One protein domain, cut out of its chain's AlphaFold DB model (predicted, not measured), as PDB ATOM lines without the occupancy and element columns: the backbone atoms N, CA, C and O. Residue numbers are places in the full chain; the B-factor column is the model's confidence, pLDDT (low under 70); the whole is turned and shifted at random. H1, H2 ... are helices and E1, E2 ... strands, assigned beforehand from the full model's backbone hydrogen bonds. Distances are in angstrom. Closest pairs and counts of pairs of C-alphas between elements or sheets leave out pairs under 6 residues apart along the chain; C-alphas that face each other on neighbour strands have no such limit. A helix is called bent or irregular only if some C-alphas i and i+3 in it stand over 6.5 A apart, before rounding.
ATOM      1  N   SER A  12     -43.076   7.059 -29.022       85.38
ATOM      2  CA  SER A  12     -41.859   6.586 -28.357       85.38
ATOM      3  C   SER A  12     -41.668   5.104 -28.642       85.38
ATOM      4  O   SER A  12     -42.567   4.305 -28.392       85.38
ATOM      5  N   PHE A  13     -40.496   4.733 -29.155       85.06
ATOM      6  CA  PHE A  13     -40.152   3.336 -29.407       85.06
ATOM      7  C   PHE A  13     -39.273   2.796 -28.289       85.06
ATOM      8  O   PHE A  13     -38.212   3.349 -27.988       85.06
ATOM      9  N   GLN A  14     -39.703   1.677 -27.719       91.50
ATOM     10  CA  GLN A  14     -38.932   0.898 -26.762       91.50
ATOM     11  C   GLN A  14     -38.502  -0.410 -27.416       91.50
ATOM     12  O   GLN A  14     -39.295  -1.065 -28.089       91.50
ATOM     13  N   LEU A  15     -37.230  -0.767 -27.250       91.88
ATOM     14  CA  LEU A  15     -36.679  -2.003 -27.791       91.88
ATOM     15  C   LEU A  15     -35.600  -2.586 -26.878       91.88
ATOM     16  O   LEU A  15     -34.869  -1.862 -26.206       91.88
ATOM     17  N   ASP A  16     -35.467  -3.905 -26.888       94.94
ATOM     18  CA  ASP A  16     -34.461  -4.651 -26.124       94.94
ATOM     19  C   ASP A  16     -33.187  -4.960 -26.938       94.94
ATOM     20  O   ASP A  16     -32.110  -5.192 -26.374       94.94
ATOM     21  N   SER A  17     -33.269  -4.888 -28.271       93.25
ATOM     22  CA  SER A  17     -32.146  -5.157 -29.169       93.25
ATOM     23  C   SER A  17     -31.108  -4.034 -29.173       93.25
ATOM     24  O   SER A  17     -31.251  -2.991 -29.817       93.25
ATOM     25  N   ALA A  18     -29.976  -4.295 -28.516       92.12
ATOM     26  CA  ALA A  18     -28.817  -3.405 -28.524       92.12
ATOM     27  C   ALA A  18     -28.301  -3.102 -29.942       92.12
ATOM     28  O   ALA A  18     -27.817  -2.000 -30.202       92.12
ATOM     29  N   LEU A  19     -28.383  -4.084 -30.844       92.88
ATOM     30  CA  LEU A  19     -27.911  -3.965 -32.221       92.88
ATOM     31  C   LEU A  19     -28.774  -2.981 -33.012       92.88
ATOM     32  O   LEU A  19     -28.245  -2.048 -33.613       92.88
ATOM     33  N   VAL A  20     -30.098  -3.136 -32.939       91.38
ATOM     34  CA  VAL A  20     -31.038  -2.256 -33.643       91.38
ATOM     35  C   VAL A  20     -30.924  -0.823 -33.123       91.38
ATOM     36  O   VAL A  20     -30.930   0.115 -33.912       91.38
ATOM     37  N   ILE A  21     -30.699  -0.624 -31.819       90.25
ATOM     38  CA  ILE A  21     -30.440   0.715 -31.261       90.25
ATOM     39  C   ILE A  21     -29.192   1.347 -31.875       90.25
ATOM     40  O   ILE A  21     -29.199   2.536 -32.192       90.25
ATOM     41  N   LYS A  22     -28.117   0.573 -32.056       91.19
ATOM     42  CA  LYS A  22     -26.903   1.076 -32.708       91.19
ATOM     43  C   LYS A  22     -27.163   1.451 -34.166       91.19
ATOM     44  O   LYS A  22     -26.704   2.506 -34.591       91.19
ATOM     45  N   TRP A  23     -27.944   0.661 -34.904       92.06
ATOM     46  CA  TRP A  23     -28.363   1.017 -36.265       92.06
ATOM     47  C   TRP A  23     -29.209   2.294 -36.289       92.06
ATOM     48  O   TRP A  23     -28.943   3.195 -37.082       92.06
ATOM     49  N   LEU A  24     -30.164   2.438 -35.364       86.88
ATOM     50  CA  LEU A  24     -30.994   3.641 -35.238       86.88
ATOM     51  C   LEU A  24     -30.188   4.899 -34.900       86.88
ATOM     52  O   LEU A  24     -30.587   5.993 -35.299       86.88
ATOM     53  N   ARG A  25     -29.094   4.747 -34.144       87.25
ATOM     54  CA  ARG A  25     -28.166   5.825 -33.768       87.25
ATOM     55  C   ARG A  25     -27.058   6.055 -34.800       87.25
ATOM     56  O   ARG A  25     -26.247   6.951 -34.607       87.25
ATOM     57  N   GLY A  26     -26.992   5.243 -35.859       87.75
ATOM     58  CA  GLY A  26     -25.916   5.297 -36.850       87.75
ATOM     59  C   GLY A  26     -24.537   4.899 -36.310       87.75
ATOM     60  O   GLY A  26     -23.529   5.218 -36.927       87.75
ATOM     61  N   SER A  27     -24.466   4.210 -35.164       91.62
ATOM     62  CA  SER A  27     -23.208   3.803 -34.518       91.62
ATOM     63  C   SER A  27     -22.758   2.380 -34.870       91.62
ATOM     64  O   SER A  27     -21.794   1.870 -34.302       91.62
ATOM     65  N   SER A  28     -23.457   1.721 -35.794       93.25
ATOM     66  CA  SER A  28     -23.074   0.432 -36.370       93.25
ATOM     67  C   SER A  28     -23.579   0.331 -37.801       93.25
ATOM     68  O   SER A  28     -24.632   0.878 -38.130       93.25
ATOM     69  N   LEU A  29     -22.860  -0.427 -38.627       93.69
ATOM     70  CA  LEU A  29     -23.290  -0.761 -39.980       93.69
ATOM     71  C   LEU A  29     -24.401  -1.812 -39.950       93.69
ATOM     72  O   LEU A  29     -24.390  -2.720 -39.110       93.69
ATOM     73  N   VAL A  30     -25.338  -1.674 -40.884       94.19
ATOM     74  CA  VAL A  30     -26.374  -2.668 -41.167       94.19
ATOM     75  C   VAL A  30     -25.801  -3.673 -42.172       94.19
ATOM     76  O   VAL A  30     -25.191  -3.248 -43.155       94.19
ATOM     77  N   PRO A  31     -25.949  -4.989 -41.947       95.69
ATOM     78  CA  PRO A  31     -25.546  -5.999 -42.916       95.69
ATOM     79  C   PRO A  31     -26.203  -5.765 -44.276       95.69
ATOM     80  O   PRO A  31     -27.394  -5.468 -44.343       95.69
ATOM     81  N   TRP A  32     -25.446  -5.963 -45.358       95.88
ATOM     82  CA  TRP A  32     -25.918  -5.719 -46.729       95.88
ATOM     83  C   TRP A  32     -27.217  -6.471 -47.056       95.88
ATOM     84  O   TRP A  32     -28.095  -5.931 -47.721       95.88
ATOM     85  N   SER A  33     -27.369  -7.685 -46.519       96.12
ATOM     86  CA  SER A  33     -28.550  -8.532 -46.698       96.12
ATOM     87  C   SER A  33     -29.824  -7.956 -46.068       96.12
ATOM     88  O   SER A  33     -30.914  -8.426 -46.369       96.12
ATOM     89  N   LEU A  34     -29.698  -6.960 -45.187       95.38
ATOM     90  CA  LEU A  34     -30.802  -6.302 -44.483       95.38
ATOM     91  C   LEU A  34     -30.989  -4.837 -44.905       95.38
ATOM     92  O   LEU A  34     -31.879  -4.171 -44.383       95.38
ATOM     93  N   CYS A  35     -30.171  -4.314 -45.826       93.12
ATOM     94  CA  CYS A  35     -30.184  -2.891 -46.175       93.12
ATOM     95  C   CYS A  35     -31.520  -2.418 -46.757       93.12
ATOM     96  O   CYS A  35     -31.961  -1.332 -46.390       93.12
ATOM     97  N   SER A  36     -32.170  -3.213 -47.616       93.19
ATOM     98  CA  SER A  36     -33.471  -2.845 -48.198       93.19
ATOM     99  C   SER A  36     -34.538  -2.694 -47.112       93.19
ATOM    100  O   SER A  36     -35.119  -1.627 -46.960       93.19
ATOM    101  N   TRP A  37     -34.690  -3.717 -46.267       93.75
ATOM    102  CA  TRP A  37     -35.614  -3.704 -45.131       93.75
ATOM    103  C   TRP A  37     -35.336  -2.549 -44.171       93.75
ATOM    104  O   TRP A  37     -36.251  -1.915 -43.653       93.75
ATOM    105  N   TRP A  38     -34.059  -2.261 -43.921       92.56
ATOM    106  CA  TRP A  38     -33.679  -1.159 -43.050       92.56
ATOM    107  C   TRP A  38     -34.028   0.211 -43.631       92.56
ATOM    108  O   TRP A  38     -34.418   1.110 -42.882       92.56
ATOM    109  N   GLN A  39     -33.890   0.379 -44.947       90.25
ATOM    110  CA  GLN A  39     -34.280   1.606 -45.627       90.25
ATOM    111  C   GLN A  39     -35.792   1.839 -45.504       90.25
ATOM    112  O   GLN A  39     -36.186   2.914 -45.057       90.25
ATOM    113  N   ASP A  40     -36.609   0.812 -45.752       89.88
ATOM    114  CA  ASP A  40     -38.066   0.896 -45.597       89.88
ATOM    115  C   ASP A  40     -38.458   1.281 -44.160       89.88
ATOM    116  O   ASP A  40     -39.293   2.159 -43.934       89.88
ATOM    117  N   ILE A  41     -37.814   0.675 -43.155       88.44
ATOM    118  CA  ILE A  41     -38.040   1.017 -41.742       88.44
ATOM    119  C   ILE A  41     -37.706   2.489 -41.479       88.44
ATOM    120  O   ILE A  41     -38.462   3.182 -40.799       88.44
ATOM    121  N   ARG A  42     -36.578   2.979 -42.003       86.19
ATOM    122  CA  ARG A  42     -36.127   4.363 -41.803       86.19
ATOM    123  C   ARG A  42     -37.102   5.372 -42.397       86.19
ATOM    124  O   ARG A  42     -37.401   6.347 -41.719       86.19
ATOM    125  N   GLU A  43     -37.607   5.118 -43.598       84.31
ATOM    126  CA  GLU A  43     -38.566   5.994 -44.284       84.31
ATOM    127  C   GLU A  43     -39.905   6.096 -43.531       84.31
ATOM    128  O   GLU A  43     -40.562   7.133 -43.556       84.31
ATOM    129  N   ASN A  44     -40.285   5.055 -42.785       76.69
ATOM    130  CA  ASN A  44     -41.521   5.030 -41.997       76.69
ATOM    131  C   ASN A  44     -41.343   5.493 -40.537       76.69
ATOM    132  O   ASN A  44     -42.315   5.578 -39.783       76.69
ATOM    133  N   MET A  45     -40.115   5.803 -40.116       76.88
ATOM    134  CA  MET A  45     -39.777   6.175 -38.736       76.88
ATOM    135  C   MET A  45     -39.712   7.693 -38.489       76.88
ATOM    136  O   MET A  45     -39.251   8.123 -37.429       76.88
ATOM    137  N   ASP A  46     -40.215   8.518 -39.405       65.38
ATOM    138  CA  ASP A  46     -40.196   9.988 -39.285       65.38
ATOM    139  C   ASP A  46     -41.058  10.546 -38.130       65.38
ATOM    140  O   ASP A  46     -40.956  11.724 -37.788       65.38
ATOM    141  N   LEU A  47     -41.878   9.713 -37.480       65.25
ATOM    142  CA  LEU A  47     -42.772  10.100 -36.373       65.25
ATOM    143  C   LEU A  47     -42.198   9.854 -34.969       65.25
ATOM    144  O   LEU A  47     -42.910   9.969 -33.965       65.25
ATOM    145  N   LEU A  48     -40.924   9.470 -34.882       66.50
ATOM    146  CA  LEU A  48     -40.316   9.049 -33.626       66.50
ATOM    147  C   LEU A  48     -39.836  10.216 -32.770       66.50
ATOM    148  O   LEU A  48     -38.958  10.977 -33.165       66.50
ATOM    149  N   VAL A  49     -40.347  10.265 -31.540       67.19
ATOM    150  CA  VAL A  49     -39.951  11.241 -30.518       67.19
ATOM    151  C   VAL A  49     -38.830  10.702 -29.627       67.19
ATOM    152  O   VAL A  49     -37.932  11.456 -29.256       67.19
ATOM    153  N   SER A  50     -38.818   9.401 -29.310       72.94
ATOM    154  CA  SER A  50     -37.737   8.781 -28.527       72.94
ATOM    155  C   SER A  50     -37.461   7.328 -28.922       72.94
ATOM    156  O   SER A  50     -38.302   6.653 -29.522       72.94
ATOM    157  N   LYS A  51     -36.238   6.869 -28.621       76.06
ATOM    158  CA  LYS A  51     -35.715   5.529 -28.931       76.06
ATOM    159  C   LYS A  51     -34.965   4.998 -27.713       76.06
ATOM    160  O   LYS A  51     -33.765   5.259 -27.554       76.06
ATOM    161  N   ASP A  52     -35.674   4.263 -26.869       85.88
ATOM    162  CA  ASP A  52     -35.183   3.849 -25.561       85.88
ATOM    163  C   ASP A  52     -34.868   2.357 -25.523       85.88
ATOM    164  O   ASP A  52     -35.633   1.512 -25.995       85.88
ATOM    165  N   ARG A  53     -33.704   2.035 -24.950       89.12
ATOM    166  CA  ARG A  53     -33.365   0.650 -24.645       89.12
ATOM    167  C   ARG A  53     -34.090   0.237 -23.383       89.12
ATOM    168  O   ARG A  53     -33.884   0.860 -22.346       89.12
ATOM    169  N   ILE A  54     -34.835  -0.854 -23.459       93.50
ATOM    170  CA  ILE A  54     -35.427  -1.495 -22.289       93.50
ATOM    171  C   ILE A  54     -34.797  -2.868 -22.050       93.50
ATOM    172  O   ILE A  54     -34.129  -3.432 -22.922       93.50
ATOM    173  N   TYR A  55     -34.959  -3.387 -20.836       93.69
ATOM    174  CA  TYR A  55     -34.620  -4.772 -20.528       93.69
ATOM    175  C   TYR A  55     -35.603  -5.721 -21.222       93.69
ATOM    176  O   TYR A  55     -36.751  -5.350 -21.471       93.69
ATOM    177  N   ARG A  56     -35.163  -6.945 -21.532       92.69
ATOM    178  CA  ARG A  56     -35.981  -7.929 -22.257       92.69
ATOM    179  C   ARG A  56     -37.267  -8.257 -21.501       92.69
ATOM    180  O   ARG A  56     -38.326  -8.382 -22.102       92.69
ATOM    181  N   GLU A  57     -37.189  -8.321 -20.180       94.62
ATOM    182  CA  GLU A  57     -38.309  -8.576 -19.278       94.62
ATOM    183  C   GLU A  57     -39.390  -7.492 -19.395       94.62
ATOM    184  O   GLU A  57     -40.578  -7.791 -19.336       94.62
ATOM    185  N   ALA A  58     -38.991  -6.238 -19.633       93.31
ATOM    186  CA  ALA A  58     -39.920  -5.137 -19.881       93.31
ATOM    187  C   ALA A  58     -40.529  -5.180 -21.297       93.31
ATOM    188  O   ALA A  58     -41.569  -4.571 -21.530       93.31
ATOM    189  N   ASN A  59     -39.915  -5.917 -22.230       95.19
ATOM    190  CA  ASN A  59     -40.398  -6.124 -23.598       95.19
ATOM    191  C   ASN A  59     -41.213  -7.426 -23.759       95.19
ATOM    192  O   ASN A  59     -41.533  -7.828 -24.879       95.19
ATOM    193  N   ALA A  60     -41.556  -8.103 -22.656       95.69
ATOM    194  CA  ALA A  60     -42.143  -9.447 -22.672       95.69
ATOM    195  C   ALA A  60     -43.445  -9.554 -23.486       95.69
ATOM    196  O   ALA A  60     -43.696 -10.580 -24.112       95.69
ATOM    197  N   ALA A  61     -44.263  -8.496 -23.521       95.50
ATOM    198  CA  ALA A  61     -45.485  -8.480 -24.323       95.50
ATOM    199  C   ALA A  61     -45.194  -8.586 -25.832       95.50
ATOM    200  O   ALA A  61     -45.854  -9.353 -26.534       95.50
ATOM    201  N   ALA A  62     -44.186  -7.857 -26.322       94.62
ATOM    202  CA  ALA A  62     -43.771  -7.923 -27.719       94.62
ATOM    203  C   ALA A  62     -43.099  -9.268 -28.042       94.62
ATOM    204  O   ALA A  62     -43.389  -9.851 -29.085       94.62
ATOM    205  N   ASP A  63     -42.269  -9.793 -27.128       94.75
ATOM    206  CA  ASP A  63     -41.633 -11.117 -27.261       94.75
ATOM    207  C   ASP A  63     -42.690 -12.231 -27.368       94.75
ATOM    208  O   ASP A  63     -42.607 -13.109 -28.229       94.75
ATOM    209  N   TYR A  64     -43.748 -12.151 -26.555       95.31
ATOM    210  CA  TYR A  64     -44.870 -13.083 -26.613       95.31
ATOM    211  C   TYR A  64     -45.635 -12.993 -27.940       95.31
ATOM    212  O   TYR A  64     -45.864 -14.019 -28.579       95.31
ATOM    213  N   MET A  65     -45.991 -11.787 -28.401       96.25
ATOM    214  CA  MET A  65     -46.687 -11.617 -29.685       96.25
ATOM    215  C   MET A  65     -45.855 -12.116 -30.873       96.25
ATOM    216  O   MET A  65     -46.391 -12.783 -31.755       96.25
ATOM    217  N   ALA A  66     -44.548 -11.845 -30.880       93.94
ATOM    218  CA  ALA A  66     -43.644 -12.368 -31.901       93.94
ATOM    219  C   ALA A  66     -43.583 -13.904 -31.863       93.94
ATOM    220  O   ALA A  66     -43.641 -14.553 -32.905       93.94
ATOM    221  N   SER A  67     -43.537 -14.484 -30.659       94.75
ATOM    222  CA  SER A  67     -43.527 -15.937 -30.462       94.75
ATOM    223  C   SER A  67     -44.811 -16.607 -30.950       94.75
ATOM    224  O   SER A  67     -44.738 -17.688 -31.527       94.75
ATOM    225  N   LEU A  68     -45.975 -15.970 -30.775       95.00
ATOM    226  CA  LEU A  68     -47.237 -16.469 -31.330       95.00
ATOM    227  C   LEU A  68     -47.197 -16.542 -32.861       95.00
ATOM    228  O   LEU A  68     -47.675 -17.514 -33.434       95.00
ATOM    229  N   GLY A  69     -46.598 -15.550 -33.525       92.06
ATOM    230  CA  GLY A  69     -46.479 -15.529 -34.985       92.06
ATOM    231  C   GLY A  69     -45.573 -16.621 -35.563       92.06
ATOM    232  O   GLY A  69     -45.719 -16.957 -36.728       92.06
ATOM    233  N   LEU A  70     -44.663 -17.186 -34.765       89.81
ATOM    234  CA  LEU A  70     -43.795 -18.299 -35.177       89.81
ATOM    235  C   LEU A  70     -44.478 -19.671 -35.076       89.81
ATOM    236  O   LEU A  70     -43.930 -20.660 -35.556       89.81
ATOM    237  N   GLN A  71     -45.622 -19.749 -34.395       82.81
ATOM    238  CA  GLN A  71     -46.360 -21.000 -34.192       82.81
ATOM    239  C   GLN A  71     -47.337 -21.318 -35.336       82.81
ATOM    240  O   GLN A  71     -47.941 -22.391 -35.322       82.81
TER     241      GLN A  71
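This is residues 12 to 71 of the 72 residues of an uncharacterized protein of Macleaya cordata (UniProt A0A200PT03). An open U with a small parallel sheet of two strands, E1 and E2, at its base; H2 and H3 are the two arms, apart from each other, with an empty gap between them. H1, a short helix, is also at the base, next to the strands and nearer to the H2 arm, and residues 31 to 37 and 64 to 71 stick out as free parts of the arms. The printed part has 60 residues with three named helices and two named strands, in the order E1, H1, H2, E2, H3; the class is mixed, helices and strands. The whole is only just loose, close to compact, with a radius of gyration of the C-alphas of 12.7 A and spans of 27 by 27 by 21 A.

Start at the sheet: find C-alpha 12 at (-41.859, 6.586, -28.357), where E1 begins, residues 12 to 15. Its partner E2 is residues 48 to 53, 14.1 A from first to last C-alpha. H1 is residues 18 to 24, 10.0 A long. H2 is residues 32 to 43, 17.4 A long; find its C-alpha 32 at (-25.918, -5.719, -46.729). H3, residues 56 to 69, runs 18.2 A and ends at C-alpha 69, (-46.479, -15.529, -34.985). H2 and H3 are irregular: C-alphas 33 and 36 are 7.7 A apart, and C-alphas 58 and 61 are 7.9 A apart.

Look first at E1 and E2, parallel neighbours with 27 degrees between their directions. Their C-alphas 12 and 50 face each other at 4.7 A; N 13 and O 50 are within hydrogen-bond range at 2.9 A, as are N 52 and O 13 at 2.9 A. E1, H1, H2 and E2 form a strand-helix-strand unit, two parallel strands with helices between them along the chain, and its crossover is right-handed. The closest C-alphas of H1 and E2 are those of Ala 18 and Arg 53, 7.2 A apart. From H1 go on to H2: the two are near each other, with 5 pairs of C-alphas within 10 A. For E1 and H3 the closest C-alphas are those of Leu 15 and Asn 59, 7.0 A. H2 and H3 are apart, and so are H1 and H3. In H1 every O i to N i+4 pair is within hydrogen-bond range; in H2 it is 6 of 8 and in H3 8 of 10.

The two C-alphas farthest apart are those of Ser 27 and Gln 71, at 33.9 A. The printed part has no cut. The links E1 to H1, H2 to E2 and E2 to H3 are tight, H1 to H2 is short, and no link is long. The mean pLDDT of the printed part is 89.1; look for values under 70 at residues 46 to 49, of which 48 and 49 belong to E2.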